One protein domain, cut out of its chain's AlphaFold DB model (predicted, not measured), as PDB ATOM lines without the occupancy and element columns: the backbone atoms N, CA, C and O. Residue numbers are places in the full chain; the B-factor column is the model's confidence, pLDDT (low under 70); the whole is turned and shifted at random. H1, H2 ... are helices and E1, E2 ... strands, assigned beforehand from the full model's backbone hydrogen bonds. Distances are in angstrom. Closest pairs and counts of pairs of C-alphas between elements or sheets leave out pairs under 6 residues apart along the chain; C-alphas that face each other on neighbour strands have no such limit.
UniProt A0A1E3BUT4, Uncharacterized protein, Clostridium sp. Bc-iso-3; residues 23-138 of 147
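Overview. This is residues 23 to 138 of the 147 residues of an uncharacterized protein of Clostridium sp. Bc-iso-3 (UniProt A0A1E3BUT4). A twisted sheet of seven strands curls round one long helix, H1. Long strands E3, E4 and E5 run side by side, with hairpin E1 and E2 along one edge and short E6 and E7 beside different parts of E5 at the other. The printed part has 116 residues, with H1 followed by E1 to E7; the sheet is branched and mixed, and the class is mixed, helices and strands. It is compact, with a radius of gyration of the C-alphas of 14.2 A and spans of 45 by 30 by 26 A.

Along the chain. H1, residues 23 to 44, begins at C-alpha 23 (26.571, 14.070, 18.139), is 29.2 A long and has a kink of 39 degrees near residue 35. E1 is residues 49 to 55 and E2 58 to 65, bending by 53 degrees at residue 61. E3, 78 to 86, measures 26.6 A; E4, 92 to 100, 26.1 A; E5, 114 to 122, 26.6 A. E6 is 128 to 130; E7, 135 to 137, ends at C-alpha 137 (38.643, 40.941, 17.661).

Arrangement. H1 is on the sheet; its closest C-alphas to E6 are those of Val 32 and Lys 130, 7.5 A. In H1, 13 of 18 O i to N i+4 pairs are within hydrogen-bond range. E1 is antiparallel to E2 (N 51 to O 63, 2.8 A) and parallel to E3 (N 52 to O 80, 2.8 A). E3, E4, E5 and E6 form a meander, each strand the antiparallel neighbour of the one before: N 83 to O 96 is 2.8 A, N 97 to O 117 2.8 A and N 129 to O 120 2.8 A. E7 is antiparallel to E5, with N 116 to O 135 at 2.9 A.

Size, cuts and confidence. The C-alphas of Pro 90 and Gln 108 are farthest apart, 45.1 A. The printed part has no cut. The links E2 to E3 and E4 to E5 are long. Residues 75 and 102 to 112 have pLDDT under 70.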
ATOM      1  N   GLU A  23      26.407  14.018  16.676       93.44
ATOM      2  CA  GLU A  23      26.571  14.070  18.139       93.44
ATOM      3  C   GLU A  23      27.764  14.939  18.580       93.44
ATOM      4  O   GLU A  23      27.661  15.711  19.532       93.44
ATOM      5  N   VAL A  24      28.877  14.875  17.840       92.56
ATOM      6  CA  VAL A  24      30.080  15.679  18.091       92.56
ATOM      7  C   VAL A  24      29.803  17.153  17.807       92.56
ATOM      8  O   VAL A  24      30.224  18.024  18.572       92.56
ATOM      9  N   ILE A  25      29.089  17.436  16.715       93.25
ATOM     10  CA  ILE A  25      28.707  18.796  16.326       93.25
ATOM     11  C   ILE A  25      27.798  19.416  17.393       93.25
ATOM     12  O   ILE A  25      28.085  20.511  17.875       93.25
ATOM     13  N   GLU A  26      26.743  18.709  17.796       94.12
ATOM     14  CA  GLU A  26      25.767  19.187  18.785       94.12
ATOM     15  C   GLU A  26      26.420  19.447  20.150       94.12
ATOM     16  O   GLU A  26      26.142  20.465  20.783       94.12
ATOM     17  N   ILE A  27      27.356  18.597  20.585       95.25
ATOM     18  CA  ILE A  27      28.097  18.813  21.836       95.25
ATOM     19  C   ILE A  27      29.006  20.039  21.760       95.25
ATOM     20  O   ILE A  27      29.077  20.802  22.721       95.25
ATOM     21  N   ILE A  28      29.661  20.298  20.625       94.06
ATOM     22  CA  ILE A  28      30.452  21.526  20.461       94.06
ATOM     23  C   ILE A  28      29.551  22.759  20.473       94.06
ATOM     24  O   ILE A  28      29.883  23.747  21.133       94.06
ATOM     25  N   ILE A  29      28.400  22.711  19.799       94.56
ATOM     26  CA  ILE A  29      27.429  23.809  19.842       94.56
ATOM     27  C   ILE A  29      27.001  24.066  21.289       94.56
ATOM     28  O   ILE A  29      27.119  25.190  21.781       94.56
ATOM     29  N   LYS A  30      26.581  23.017  21.993       95.12
ATOM     30  CA  LYS A  30      26.055  23.111  23.350       95.12
ATOM     31  C   LYS A  30      27.092  23.568  24.369       95.12
ATOM     32  O   LYS A  30      26.834  24.478  25.151       95.12
ATOM     33  N   ASP A  31      28.261  22.942  24.375       94.38
ATOM     34  CA  ASP A  31      29.210  23.116  25.467       94.38
ATOM     35  C   ASP A  31      30.246  24.197  25.159       94.38
ATOM     36  O   ASP A  31      30.839  24.744  26.088       94.38
ATOM     37  N   VAL A  32      30.500  24.533  23.891       92.38
ATOM     38  CA  VAL A  32      31.495  25.551  23.507       92.38
ATOM     39  C   VAL A  32      30.824  26.828  23.029       92.38
ATOM     40  O   VAL A  32      31.135  27.898  23.549       92.38
ATOM     41  N   ILE A  33      29.913  26.730  22.061       92.50
ATOM     42  CA  ILE A  33      29.371  27.906  21.372       92.50
ATOM     43  C   ILE A  33      28.344  28.624  22.244       92.50
ATOM     44  O   ILE A  33      28.520  29.811  22.506       92.50
ATOM     45  N   ILE A  34      27.331  27.920  22.755       93.88
ATOM     46  CA  ILE A  34      26.261  28.516  23.571       93.88
ATOM     47  C   ILE A  34      26.811  29.363  24.736       93.88
ATOM     48  O   ILE A  34      26.391  30.511  24.865       93.88
ATOM     49  N   PRO A  35      27.787  28.904  25.549       92.56
ATOM     50  CA  PRO A  35      28.345  29.734  26.618       92.56
ATOM     51  C   PRO A  35      28.981  31.041  26.127       92.56
ATOM     52  O   PRO A  35      28.849  32.073  26.784       92.56
ATOM     53  N   ILE A  36      29.650  31.017  24.968       90.38
ATOM     54  CA  ILE A  36      30.216  32.225  24.353       90.38
ATOM     55  C   ILE A  36      29.082  33.150  23.903       90.38
ATOM     56  O   ILE A  36      29.134  34.346  24.176       90.38
ATOM     57  N   LEU A  37      28.042  32.602  23.269       89.69
ATOM     58  CA  LEU A  37      26.897  33.375  22.788       89.69
ATOM     59  C   LEU A  37      26.127  34.055  23.915       89.69
ATOM     60  O   LEU A  37      25.793  35.229  23.787       89.69
ATOM     61  N   LYS A  38      25.906  33.360  25.035       90.06
ATOM     62  CA  LYS A  38      25.287  33.948  26.231       90.06
ATOM     63  C   LYS A  38      26.085  35.131  26.751       90.06
ATOM     64  O   LYS A  38      25.516  36.167  27.074       90.06
ATOM     65  N   GLN A  39      27.410  34.998  26.791       86.00
ATOM     66  CA  GLN A  39      28.270  36.090  27.226       86.00
ATOM     67  C   GLN A  39      28.245  37.272  26.246       86.00
ATOM     68  O   GLN A  39      28.336  38.414  26.686       86.00
ATOM     69  N   LEU A  40      28.134  37.011  24.942       81.56
ATOM     70  CA  LEU A  40      28.032  38.052  23.919       81.56
ATOM     71  C   LEU A  40      26.676  38.757  23.927       81.56
ATOM     72  O   LEU A  40      26.634  39.954  23.679       81.56
ATOM     73  N   GLU A  41      25.586  38.056  24.235       84.88
ATOM     74  CA  GLU A  41      24.252  38.659  24.331       84.88
ATOM     75  C   GLU A  41      24.180  39.738  25.420       84.88
ATOM     76  O   GLU A  41      23.489  40.739  25.242       84.88
ATOM     77  N   VAL A  42      24.955  39.597  26.500       79.75
ATOM     78  CA  VAL A  42      25.098  40.651  27.521       79.75
ATOM     79  C   VAL A  42      25.653  41.948  26.918       79.75
ATOM     80  O   VAL A  42      25.220  43.035  27.295       79.75
ATOM     81  N   ASP A  43      26.584  41.832  25.968       74.81
ATOM     82  CA  ASP A  43      27.292  42.966  25.366       74.81
ATOM     83  C   ASP A  43      26.556  43.528  24.125       74.81
ATOM     84  O   ASP A  43      26.588  44.733  23.867       74.81
ATOM     85  N   LEU A  44      25.907  42.662  23.338       76.81
ATOM     86  CA  LEU A  44      25.360  42.973  22.008       76.81
ATOM     87  C   LEU A  44      23.827  42.982  21.947       76.81
ATOM     88  O   LEU A  44      23.256  43.454  20.965       76.81
ATOM     89  N   GLY A  45      23.156  42.472  22.979       81.75
ATOM     90  CA  GLY A  45      21.732  42.159  22.942       81.75
ATOM     91  C   GLY A  45      21.433  40.842  22.221       81.75
ATOM     92  O   GLY A  45      22.332  40.120  21.779       81.75
ATOM     93  N   LYS A  46      20.141  40.505  22.130       87.38
ATOM     94  CA  LYS A  46      19.695  39.230  21.559       87.38
ATOM     95  C   LYS A  46      19.985  39.166  20.060       87.38
ATOM     96  O   LYS A  46      19.549  40.022  19.293       87.38
ATOM     97  N   LEU A  47      20.670  38.102  19.649       86.31
ATOM     98  CA  LEU A  47      21.031  37.819  18.261       86.31
ATOM     99  C   LEU A  47      20.664  36.377  17.897       86.31
ATOM    100  O   LEU A  47      20.540  35.511  18.763       86.31
ATOM    101  N   ILE A  48      20.514  36.134  16.597       91.00
ATOM    102  CA  ILE A  48      20.330  34.799  16.025       91.00
ATOM    103  C   ILE A  48      21.593  34.435  15.252       91.00
ATOM    104  O   ILE A  48      22.134  35.264  14.519       91.00
ATOM    105  N   TYR A  49      22.051  33.197  15.391       90.88
ATOM    106  CA  TYR A  49      23.326  32.724  14.872       90.88
ATOM    107  C   TYR A  49      23.135  31.518  13.959       90.88
ATOM    108  O   TYR A  49      22.444  30.570  14.320       90.88
ATOM    109  N   LYS A  50      23.795  31.513  12.800       92.38
ATOM    110  CA  LYS A  50      23.884  30.333  11.935       92.38
ATOM    111  C   LYS A  50      25.216  29.636  12.188       92.38
ATOM    112  O   LYS A  50      26.263  30.131  11.778       92.38
ATOM    113  N   CYS A  51      25.170  28.495  12.863       93.06
ATOM    114  CA  CYS A  51      26.316  27.620  13.078       93.06
ATOM    115  C   CYS A  51      26.487  26.705  11.865       93.06
ATOM    116  O   CYS A  51      25.680  25.803  11.664       93.06
ATOM    117  N   SER A  52      27.538  26.922  11.082       92.38
ATOM    118  CA  SER A  52      27.894  26.119   9.912       92.38
ATOM    119  C   SER A  52      29.179  25.331  10.166       92.38
ATOM    120  O   SER A  52      30.199  25.894  10.571       92.38
ATOM    121  N   VAL A  53      29.149  24.027   9.898       91.69
ATOM    122  CA  VAL A  53      30.308  23.131   9.989       91.69
ATOM    123  C   VAL A  53      30.898  22.928   8.602       91.69
ATOM    124  O   VAL A  53      30.189  22.541   7.674       91.69
ATOM    125  N   TYR A  54      32.207  23.138   8.488       87.56
ATOM    126  CA  TYR A  54      32.952  22.968   7.248       87.56
ATOM    127  C   TYR A  54      33.980  21.841   7.355       87.56
ATOM    128  O   TYR A  54      34.706  21.733   8.351       87.56
ATOM    129  N   VAL A  55      34.059  21.052   6.286       81.69
ATOM    130  CA  VAL A  55      35.097  20.047   6.021       81.69
ATOM    131  C   VAL A  55      35.742  20.441   4.692       81.69
ATOM    132  O   VAL A  55      35.058  20.558   3.671       81.69
ATOM    133  N   GLY A  56      37.027  20.799   4.731       77.19
ATOM    134  CA  GLY A  56      37.639  21.636   3.698       77.19
ATOM    135  C   GLY A  56      36.861  22.944   3.481       77.19
ATOM    136  O   GLY A  56      36.703  23.752   4.402       77.19
ATOM    137  N   GLU A  57      36.373  23.144   2.255       78.19
ATOM    138  CA  GLU A  57      35.565  24.309   1.849       78.19
ATOM    139  C   GLU A  57      34.054  24.028   1.809       78.19
ATOM    140  O   GLU A  57      33.257  24.951   1.646       78.19
ATOM    141  N   ASN A  58      33.637  22.776   2.015       81.12
ATOM    142  CA  ASN A  58      32.238  22.371   1.903       81.12
ATOM    143  C   ASN A  58      31.512  22.515   3.246       81.12
ATOM    144  O   ASN A  58      31.974  21.987   4.260       81.12
ATOM    145  N   GLU A  59      30.358  23.190   3.248       88.25
ATOM    146  CA  GLU A  59      29.426  23.165   4.382       88.25
ATOM    147  C   GLU A  59      28.746  21.789   4.425       88.25
ATOM    148  O   GLU A  59      28.069  21.400   3.475       88.25
ATOM    149  N   VAL A  60      28.940  21.044   5.514       90.25
ATOM    150  CA  VAL A  60      28.383  19.686   5.687       90.25
ATOM    151  C   VAL A  60      27.215  19.643   6.671       90.25
ATOM    152  O   VAL A  60      26.468  18.670   6.709       90.25
ATOM    153  N   PHE A  61      27.060  20.695   7.473       92.06
ATOM    154  CA  PHE A  61      25.978  20.863   8.432       92.06
ATOM    155  C   PHE A  61      25.763  22.352   8.679       92.06
ATOM    156  O   PHE A  61      26.735  23.101   8.804       92.06
ATOM    157  N   SER A  62      24.512  22.775   8.821       92.75
ATOM    158  CA  SER A  62      24.213  24.066   9.421       92.75
ATOM    159  C   SER A  62      22.945  24.048  10.257       92.75
ATOM    160  O   SER A  62      22.009  23.294   9.994       92.75
ATOM    161  N   LYS A  63      22.948  24.880  11.298       93.75
ATOM    162  CA  LYS A  63      21.853  25.026  12.253       93.75
ATOM    163  C   LYS A  63      21.756  26.474  12.704       93.75
ATOM    164  O   LYS A  63      22.771  27.089  13.032       93.75
ATOM    165  N   THR A  64      20.544  27.004  12.740       95.00
ATOM    166  CA  THR A  64      20.286  28.366  13.201       95.00
ATOM    167  C   THR A  64      19.750  28.327  14.624       95.00
ATOM    168  O   THR A  64      18.747  27.662  14.875       95.00
ATOM    169  N   ILE A  65      20.417  29.027  15.543       94.75
ATOM    170  CA  ILE A  65      20.113  29.030  16.976       94.75
ATOM    171  C   ILE A  65      20.144  30.439  17.577       94.75
ATOM    172  O   ILE A  65      20.801  31.331  17.039       94.75
ATOM    173  N   ASP A  66      19.487  30.641  18.716       93.06
ATOM    174  CA  ASP A  66      19.769  31.778  19.603       93.06
ATOM    175  C   ASP A  66      20.815  31.422  20.684       93.06
ATOM    176  O   ASP A  66      21.397  30.333  20.682       93.06
ATOM    177  N   SER A  67      21.094  32.353  21.600       91.19
ATOM    178  CA  SER A  67      22.054  32.151  22.697       91.19
ATOM    179  C   SER A  67      21.610  31.113  23.735       91.19
ATOM    180  O   SER A  67      22.435  30.654  24.523       91.19
ATOM    181  N   GLU A  68      20.342  30.696  23.729       92.94
ATOM    182  CA  GLU A  68      19.826  29.604  24.558       92.94
ATOM    183  C   GLU A  68      19.922  28.246  23.848       92.94
ATOM    184  O   GLU A  68      19.693  27.205  24.464       92.94
ATOM    185  N   GLY A  69      20.316  28.237  22.569       92.38
ATOM    186  CA  GLY A  69      20.380  27.037  21.740       92.38
ATOM    187  C   GLY A  69      19.041  26.643  21.121       92.38
ATOM    188  O   GLY A  69      18.939  25.549  20.566       92.38
ATOM    189  N   CYS A  70      18.021  27.501  21.205       93.12
ATOM    190  CA  CYS A  70      16.728  27.259  20.573       93.12
ATOM    191  C   CYS A  70      16.852  27.412  19.058       93.12
ATOM    192  O   CYS A  70      17.449  28.377  18.588       93.12
ATOM    193  N   GLU A  71      16.270  26.487  18.295       92.75
ATOM    194  CA  GLU A  71      16.298  26.534  16.830       92.75
ATOM    195  C   GLU A  71      15.368  27.617  16.263       92.75
ATOM    196  O   GLU A  71      14.260  27.828  16.759       92.75
ATOM    197  N   TYR A  72      15.807  28.280  15.190       88.25
ATOM    198  CA  TYR A  72      15.061  29.336  14.495       88.25
ATOM    199  C   TYR A  72      15.097  29.145  12.974       88.25
ATOM    200  O   TYR A  72      16.099  28.710  12.417       88.25
ATOM    201  N   SER A  73      14.030  29.544  12.277       79.38
ATOM    202  CA  SER A  73      13.902  29.445  10.811       79.38
ATOM    203  C   SER A  73      14.112  30.773  10.058       79.38
ATOM    204  O   SER A  73      13.648  30.930   8.933       79.38
ATOM    205  N   GLY A  74      14.790  31.752  10.667       73.88
ATOM    206  CA  GLY A  74      15.016  33.078  10.074       73.88
ATOM    207  C   GLY A  74      16.313  33.202   9.265       73.88
ATOM    208  O   GLY A  74      17.275  32.476   9.504       73.88
ATOM    209  N   GLU A  75      16.359  34.170   8.343       69.81
ATOM    210  CA  GLU A  75      17.518  34.416   7.461       69.81
ATOM    211  C   GLU A  75      18.481  35.498   7.981       69.81
ATOM    212  O   GLU A  75      19.666  35.486   7.644       69.81
ATOM    213  N   ASN A  76      18.014  36.407   8.846       82.12
ATOM    214  CA  ASN A  76      18.853  37.458   9.432       82.12
ATOM    215  C   ASN A  76      19.697  36.902  10.591       82.12
ATOM    216  O   ASN A  76      19.350  37.046  11.763       82.12
ATOM    217  N   THR A  77      20.778  36.207  10.238       87.06
ATOM    218  CA  THR A  77      21.601  35.431  11.170       87.06
ATOM    219  C   THR A  77      23.060  35.860  11.130       87.06
ATOM    220  O   THR A  77      23.584  36.289  10.104       87.06
ATOM    221  N   GLN A  78      23.729  35.719  12.268       86.38
ATOM    222  CA  GLN A  78      25.151  35.979  12.421       86.38
ATOM    223  C   GLN A  78      25.946  34.685  12.207       86.38
ATOM    224  O   GLN A  78      25.668  33.688  12.880       86.38
ATOM    225  N   PRO A  79      26.913  34.644  11.276       87.62
ATOM    226  CA  PRO A  79      27.573  33.397  10.929       87.62
ATOM    227  C   PRO A  79      28.595  32.978  11.991       87.62
ATOM    228  O   PRO A  79      29.460  33.752  12.411       87.62
ATOM    229  N   ILE A  80      28.536  31.702  12.362       87.94
ATOM    230  CA  ILE A  80      29.536  31.002  13.165       87.94
ATOM    231  C   ILE A  80      30.022  29.813  12.358       87.94
ATOM    232  O   ILE A  80      29.233  29.010  11.864       87.94
ATOM    233  N   ARG A  81      31.333  29.689  12.226       87.94
ATOM    234  CA  ARG A  81      31.989  28.633  11.470       87.94
ATOM    235  C   ARG A  81      32.698  27.693  12.411       87.94
ATOM    236  O   ARG A  81      33.469  28.123  13.260       87.94
ATOM    237  N   ILE A  82      32.477  26.407  12.202       89.12
ATOM    238  CA  ILE A  82      33.131  25.333  12.933       89.12
ATOM    239  C   ILE A  82      33.927  24.533  11.912       89.12
ATOM    240  O   ILE A  82      33.371  23.993  10.959       89.12
ATOM    241  N   ARG A  83      35.242  24.464  12.089       89.06
ATOM    242  CA  ARG A  83      36.133  23.677  11.236       89.06
ATOM    243  C   ARG A  83      36.761  22.573  12.051       89.06
ATOM    244  O   ARG A  83      37.415  22.847  13.056       89.06
ATOM    245  N   PHE A  84      36.607  21.340  11.591       84.75
ATOM    246  CA  PHE A  84      37.292  20.202  12.185       84.75
ATOM    247  C   PHE A  84      38.606  19.932  11.466       84.75
ATOM    248  O   PHE A  84      38.732  20.121  10.259       84.75
ATOM    249  N   ARG A  85      39.598  19.481  12.228       80.69
ATOM    250  CA  ARG A  85      40.843  18.929  11.704       80.69
ATOM    251  C   ARG A  85      41.106  17.600  12.386       80.69
ATOM    252  O   ARG A  85      41.142  17.518  13.619       80.69
ATOM    253  N   THR A  86      41.318  16.571  11.576       70.00
ATOM    254  CA  THR A  86      41.851  15.303  12.063       70.00
ATOM    255  C   THR A  86      43.279  15.524  12.561       70.00
ATOM    256  O   THR A  86      44.020  16.387  12.084       70.00
ATOM    257  N   ILE A  87      43.661  14.769  13.581       76.62
ATOM    258  CA  ILE A  87      45.034  14.721  14.079       76.62
ATOM    259  C   ILE A  87      45.490  13.268  14.111       76.62
ATOM    260  O   ILE A  87      44.679  12.360  13.962       76.62
ATOM    261  N   PHE A  88      46.785  13.036  14.331       74.06
ATOM    262  CA  PHE A  88      47.371  11.696  14.475       74.06
ATOM    263  C   PHE A  88      46.967  11.006  15.797       74.06
ATOM    264  O   PHE A  88      47.809  10.505  16.536       74.06
ATOM    265  N   GLN A  89      45.679  11.049  16.136       80.62
ATOM    266  CA  GLN A  89      45.031  10.371  17.253       80.62
ATOM    267  C   GLN A  89      43.623   9.979  16.775       80.62
ATOM    268  O   GLN A  89      42.810  10.874  16.551       80.62
ATOM    269  N   PRO A  90      43.327   8.679  16.591       79.06
ATOM    270  CA  PRO A  90      42.099   8.229  15.927       79.06
ATOM    271  C   PRO A  90      40.828   8.678  16.654       79.06
ATOM    272  O   PRO A  90      39.833   8.997  16.011       79.06
ATOM    273  N   ASN A  91      40.895   8.799  17.980       87.38
ATOM    274  CA  ASN A  91      39.725   9.086  18.804       87.38
ATOM    275  C   ASN A  91      39.648  10.564  19.187       87.38
ATOM    276  O   ASN A  91      38.954  10.925  20.126       87.38
ATOM    277  N   LYS A  92      40.398  11.444  18.513       89.44
ATOM    278  CA  LYS A  92      40.449  12.859  18.870       89.44
ATOM    279  C   LYS A  92      40.353  13.749  17.645       89.44
ATOM    280  O   LYS A  92      41.177  13.679  16.738       89.44
ATOM    281  N   LEU A  93      39.394  14.664  17.679       90.50
ATOM    282  CA  LEU A  93      39.226  15.704  16.672       90.50
ATOM    283  C   LEU A  93      39.620  17.052  17.264       90.50
ATOM    284  O   LEU A  93      39.233  17.379  18.387       90.50
ATOM    285  N   ARG A  94      40.395  17.845  16.520       91.75
ATOM    286  CA  ARG A  94      40.566  19.269  16.830       91.75
ATOM    287  C   ARG A  94      39.483  20.058  16.124       91.75
ATOM    288  O   ARG A  94      39.117  19.728  14.999       91.75
ATOM    289  N   PHE A  95      39.011  21.110  16.769       91.69
ATOM    290  CA  PHE A  95      38.079  22.044  16.166       91.69
ATOM    291  C   PHE A  95      38.579  23.475  16.331       91.69
ATOM    292  O   PHE A  95      39.246  23.803  17.315       91.69
ATOM    293  N   HIS A  96      38.220  24.300  15.359       92.44
ATOM    294  CA  HIS A  96      38.359  25.745  15.374       92.44
ATOM    295  C   HIS A  96      36.972  26.350  15.184       92.44
ATOM    296  O   HIS A  96      36.271  25.990  14.234       92.44
ATOM    297  N   VAL A  97      36.581  27.247  16.079       91.25
ATOM    298  CA  VAL A  97      35.336  28.004  15.985       91.25
ATOM    299  C   VAL A  97      35.673  29.460  15.723       91.25
ATOM    300  O   VAL A  97      36.485  30.038  16.439       91.25
ATOM    301  N   GLU A  98      35.009  30.049  14.737       89.44
ATOM    302  CA  GLU A  98      35.118  31.462  14.387       89.44
ATOM    303  C   GLU A  98      33.715  32.057  14.212       89.44
ATOM    304  O   GLU A  98      32.951  31.609  13.359       89.44
ATOM    305  N   GLY A  99      33.363  33.064  15.007       86.69
ATOM    306  CA  GLY A  99      32.200  33.918  14.768       86.69
ATOM    307  C   GLY A  99      32.651  35.200  14.083       86.69
ATOM    308  O   GLY A  99      33.528  35.880  14.611       86.69
ATOM    309  N   VAL A 100      32.063  35.539  12.933       77.88
ATOM    310  CA  VAL A 100      32.360  36.793  12.217       77.88
ATOM    311  C   VAL A 100      31.078  37.591  12.083       77.88
ATOM    312  O   VAL A 100      30.116  37.135  11.477       77.88
ATOM    313  N   PHE A 101      31.071  38.791  12.637       76.81
ATOM    314  CA  PHE A 101      29.910  39.664  12.681       76.81
ATOM    315  C   PHE A 101      30.149  40.927  11.861       76.81
ATOM    316  O   PHE A 101      31.288  41.280  11.547       76.81
ATOM    317  N   SER A 102      29.064  41.610  11.497       64.88
ATOM    318  CA  SER A 102      29.174  42.897  10.815       64.88
ATOM    319  C   SER A 102      29.802  43.952  11.732       64.88
ATOM    320  O   SER A 102      29.629  43.926  12.950       64.88
ATOM    321  N   GLU A 103      30.501  44.918  11.134       58.78
ATOM    322  CA  GLU A 103      31.188  46.016  11.840       58.78
ATOM    323  C   GLU A 103      30.247  46.857  12.717       58.78
ATOM    324  O   GLU A 103      30.668  47.460  13.700       58.78
ATOM    325  N   ASN A 104      28.954  46.850  12.387       61.81
ATOM    326  CA  ASN A 104      27.924  47.649  13.041       61.81
ATOM    327  C   ASN A 104      27.110  46.861  14.078       61.81
ATOM    328  O   ASN A 104      26.113  47.380  14.575       61.81
ATOM    329  N   ILE A 105      27.475  45.609  14.386       65.94
ATOM    330  CA  ILE A 105      26.668  44.783  15.293       65.94
ATOM    331  C   ILE A 105      26.771  45.217  16.757       65.94
ATOM    332  O   ILE A 105      25.902  44.885  17.554       65.94
ATOM    333  N   SER A 106      27.830  45.941  17.125       54.19
ATOM    334  CA  SER A 106      28.007  46.432  18.487       54.19
ATOM    335  C   SER A 106      27.155  47.684  18.725       54.19
ATOM    336  O   SER A 106      27.470  48.739  18.165       54.19
ATOM    337  N   PRO A 107      26.132  47.630  19.600       50.56
ATOM    338  CA  PRO A 107      25.272  48.779  19.888       50.56
ATOM    339  C   PRO A 107      26.004  49.925  20.610       50.56
ATOM    340  O   PRO A 107      25.449  51.009  20.758       50.56
ATOM    341  N   GLN A 108      27.247  49.705  21.056       55.03
ATOM    342  CA  GLN A 108      28.028  50.652  21.859       55.03
ATOM    343  C   GLN A 108      29.315  51.124  21.160       55.03
ATOM    344  O   GLN A 108      30.176  51.728  21.795       55.03
ATOM    345  N   GLY A 109      29.486  50.839  19.861       50.97
ATOM    346  CA  GLY A 109      30.667  51.284  19.111       50.97
ATOM    347  C   GLY A 109      31.982  50.647  19.582       50.97
ATOM    348  O   GLY A 109      33.050  51.207  19.355       50.97
ATOM    349  N   THR A 110      31.929  49.473  20.223       58.12
ATOM    350  CA  THR A 110      33.119  48.767  20.749       58.12
ATOM    351  C   THR A 110      34.050  48.229  19.652       58.12
ATOM    352  O   THR A 110      35.151  47.756  19.942       58.12
ATOM    353  N   GLY A 111      33.610  48.273  18.390       61.00
ATOM    354  CA  GLY A 111      34.317  47.722  17.233       61.00
ATOM    355  C   GLY A 111      34.314  46.192  17.165       61.00
ATOM    356  O   GLY A 111      34.915  45.644  16.245       61.00
ATOM    357  N   PHE A 112      33.658  45.505  18.111       66.44
ATOM    358  CA  PHE A 112      33.608  44.046  18.150       66.44
ATOM    359  C   PHE A 112      32.952  43.488  16.888       66.44
ATOM    360  O   PHE A 112      31.806  43.806  16.580       66.44
ATOM    361  N   SER A 113      33.672  42.612  16.193       73.12
ATOM    362  CA  SER A 113      33.225  42.037  14.924       73.12
ATOM    363  C   SER A 113      33.400  40.521  14.880       73.12
ATOM    364  O   SER A 113      33.331  39.929  13.804       73.12
ATOM    365  N   GLY A 114      33.733  39.881  15.999       82.06
ATOM    366  CA  GLY A 114      33.932  38.444  15.998       82.06
ATOM    367  C   GLY A 114      34.757  37.890  17.140       82.06
ATOM    368  O   GLY A 114      35.381  38.600  17.933       82.06
ATOM    369  N   PHE A 115      34.755  36.568  17.197       87.62
ATOM    370  CA  PHE A 115      35.546  35.805  18.138       87.62
ATOM    371  C   PHE A 115      36.107  34.556  17.476       87.62
ATOM    372  O   PHE A 115      35.545  34.046  16.510       87.62
ATOM    373  N   ASN A 116      37.177  34.012  18.043       91.06
ATOM    374  CA  ASN A 116      37.580  32.650  17.748       91.06
ATOM    375  C   ASN A 116      37.992  31.891  19.010       91.06
ATOM    376  O   ASN A 116      38.356  32.470  20.038       91.06
ATOM    377  N   THR A 117      37.882  30.570  18.938       92.19
ATOM    378  CA  THR A 117      38.403  29.661  19.953       92.19
ATOM    379  C   THR A 117      38.746  28.321  19.323       92.19
ATOM    380  O   THR A 117      38.132  27.888  18.348       92.19
ATOM    381  N   ASP A 118      39.726  27.648  19.905       93.38
ATOM    382  CA  ASP A 118      40.157  26.322  19.488       93.38
ATOM    383  C   ASP A 118      39.858  25.306  20.581       93.38
ATOM    384  O   ASP A 118      39.736  25.626  21.767       93.38
ATOM    385  N   GLY A 119      39.810  24.040  20.200       93.69
ATOM    386  CA  GLY A 119      39.731  22.963  21.164       93.69
ATOM    387  C   GLY A 119      39.914  21.601  20.535       93.69
ATOM    388  O   GLY A 119      40.331  21.437  19.385       93.69
ATOM    389  N   SER A 120      39.625  20.591  21.335       93.81
ATOM    390  CA  SER A 120      39.551  19.219  20.875       93.81
ATOM    391  C   SER A 120      38.472  18.459  21.614       93.81
ATOM    392  O   SER A 120      38.189  18.775  22.769       93.81
ATOM    393  N   ILE A 121      37.945  17.434  20.969       94.19
ATOM    394  CA  ILE A 121      36.981  16.503  21.537       94.19
ATOM    395  C   ILE A 121      37.499  15.078  21.358       94.19
ATOM    396  O   ILE A 121      38.072  14.756  20.311       94.19
ATOM    397  N   ASN A 122      37.345  14.251  22.387       93.25
ATOM    398  CA  ASN A 122      37.481  12.809  22.250       93.25
ATOM    399  C   ASN A 122      36.164  12.251  21.695       93.25
ATOM    400  O   ASN A 122      35.105  12.516  22.246       93.25
ATOM    401  N   VAL A 123      36.210  11.535  20.576       90.56
ATOM    402  CA  VAL A 123      35.004  11.070  19.871       90.56
ATOM    403  C   VAL A 123      34.378   9.813  20.479       90.56
ATOM    404  O   VAL A 123      33.254   9.486  20.110       90.56
ATOM    405  N   ASP A 124      35.068   9.135  21.401       90.88
ATOM    406  CA  ASP A 124      34.546   7.937  22.071       90.88
ATOM    407  C   ASP A 124      33.675   8.291  23.280       90.88
ATOM    408  O   ASP A 124      32.635   7.678  23.505       90.88
ATOM    409  N   ASP A 125      34.115   9.273  24.071       94.06
ATOM    410  CA  ASP A 125      33.475   9.679  25.331       94.06
ATOM    411  C   ASP A 125      32.923  11.113  25.299       94.06
ATOM    412  O   ASP A 125      32.345  11.583  26.279       94.06
ATOM    413  N   LEU A 126      33.099  11.808  24.171       94.38
ATOM    414  CA  LEU A 126      32.625  13.165  23.906       94.38
ATOM    415  C   LEU A 126      33.200  14.226  24.861       94.38
ATOM    416  O   LEU A 126      32.682  15.341  24.956       94.38
ATOM    417  N   THR A 127      34.316  13.928  25.534       95.56
ATOM    418  CA  THR A 127      34.974  14.878  26.436       95.56
ATOM    419  C   THR A 127      35.642  16.014  25.664       95.56
ATOM    420  O   THR A 127      36.464  15.803  24.766       95.56
ATOM    421  N   ILE A 128      35.313  17.258  26.032       94.44
ATOM    422  CA  ILE A 128      35.871  18.460  25.404       94.44
ATOM    423  C   ILE A 128      37.039  19.012  26.223       94.44
ATOM    424  O   ILE A 128      36.930  19.284  27.417       94.44
ATOM    425  N   LYS A 129      38.132  19.319  25.525       94.31
ATOM    426  CA  LYS A 129      39.200  20.199  26.001       94.31
ATOM    427  C   LYS A 129      39.196  21.491  25.186       94.31
ATOM    428  O   LYS A 129      39.643  21.497  24.039       94.31
ATOM    429  N   LYS A 130      38.703  22.573  25.787       88.31
ATOM    430  CA  LYS A 130      38.663  23.917  25.187       88.31
ATOM    431  C   LYS A 130      40.010  24.618  25.363       88.31
ATOM    432  O   LYS A 130      40.748  24.323  26.307       88.31
ATOM    433  N   SER A 131      40.321  25.558  24.477       87.38
ATOM    434  CA  SER A 131      41.337  26.573  24.744       87.38
ATOM    435  C   SER A 131      40.960  27.350  26.007       87.38
ATOM    436  O   SER A 131      39.782  27.586  26.274       87.38
ATOM    437  N   ALA A 132      41.964  27.766  26.778       82.88
ATOM    438  CA  ALA A 132      41.757  28.642  27.931       82.88
ATOM    439  C   ALA A 132      41.305  30.055  27.519       82.88
ATOM    440  O   ALA A 132      40.850  30.825  28.358       82.88
ATOM    441  N   TRP A 133      41.437  30.388  26.233       79.44
ATOM    442  CA  TRP A 133      41.205  31.723  25.709       79.44
ATOM    443  C   TRP A 133      40.164  31.694  24.592       79.44
ATOM    444  O   TRP A 133      40.203  30.843  23.697       79.44
ATOM    445  N   VAL A 134      39.263  32.670  24.639       82.75
ATOM    446  CA  VAL A 134      38.424  33.075  23.511       82.75
ATOM    447  C   VAL A 134      38.962  34.422  23.057       82.75
ATOM    448  O   VAL A 134      38.942  35.389  23.821       82.75
ATOM    449  N   VAL A 135      39.486  34.482  21.837       83.12
ATOM    450  CA  VAL A 135      39.998  35.733  21.277       83.12
ATOM    451  C   VAL A 135      38.809  36.518  20.753       83.12
ATOM    452  O   VAL A 135      38.048  36.002  19.943       83.12
ATOM    453  N   ARG A 136      38.655  37.762  21.204       80.44
ATOM    454  CA  ARG A 136      37.711  38.738  20.644       80.44
ATOM    455  C   ARG A 136      38.488  39.694  19.747       80.44
ATOM    456  O   ARG A 136      39.591  40.095  20.120       80.44
ATOM    457  N   TYR A 137      37.948  40.050  18.589       75.62
ATOM    458  CA  TYR A 137      38.643  40.941  17.661       75.62
ATOM    459  C   TYR A 137      37.701  41.883  16.911       75.62
ATOM    460  O   TYR A 137      36.489  41.670  16.834       75.62
ATOM    461  N   ASN A 138      38.321  42.927  16.359       70.12
ATOM    462  CA  ASN A 138      37.693  43.974  15.569       70.12
ATOM    463  C   ASN A 138      38.236  43.881  14.136       70.12
ATOM    464  O   ASN A 138      39.441  44.007  13.904       70.12
TER     465      ASN A 138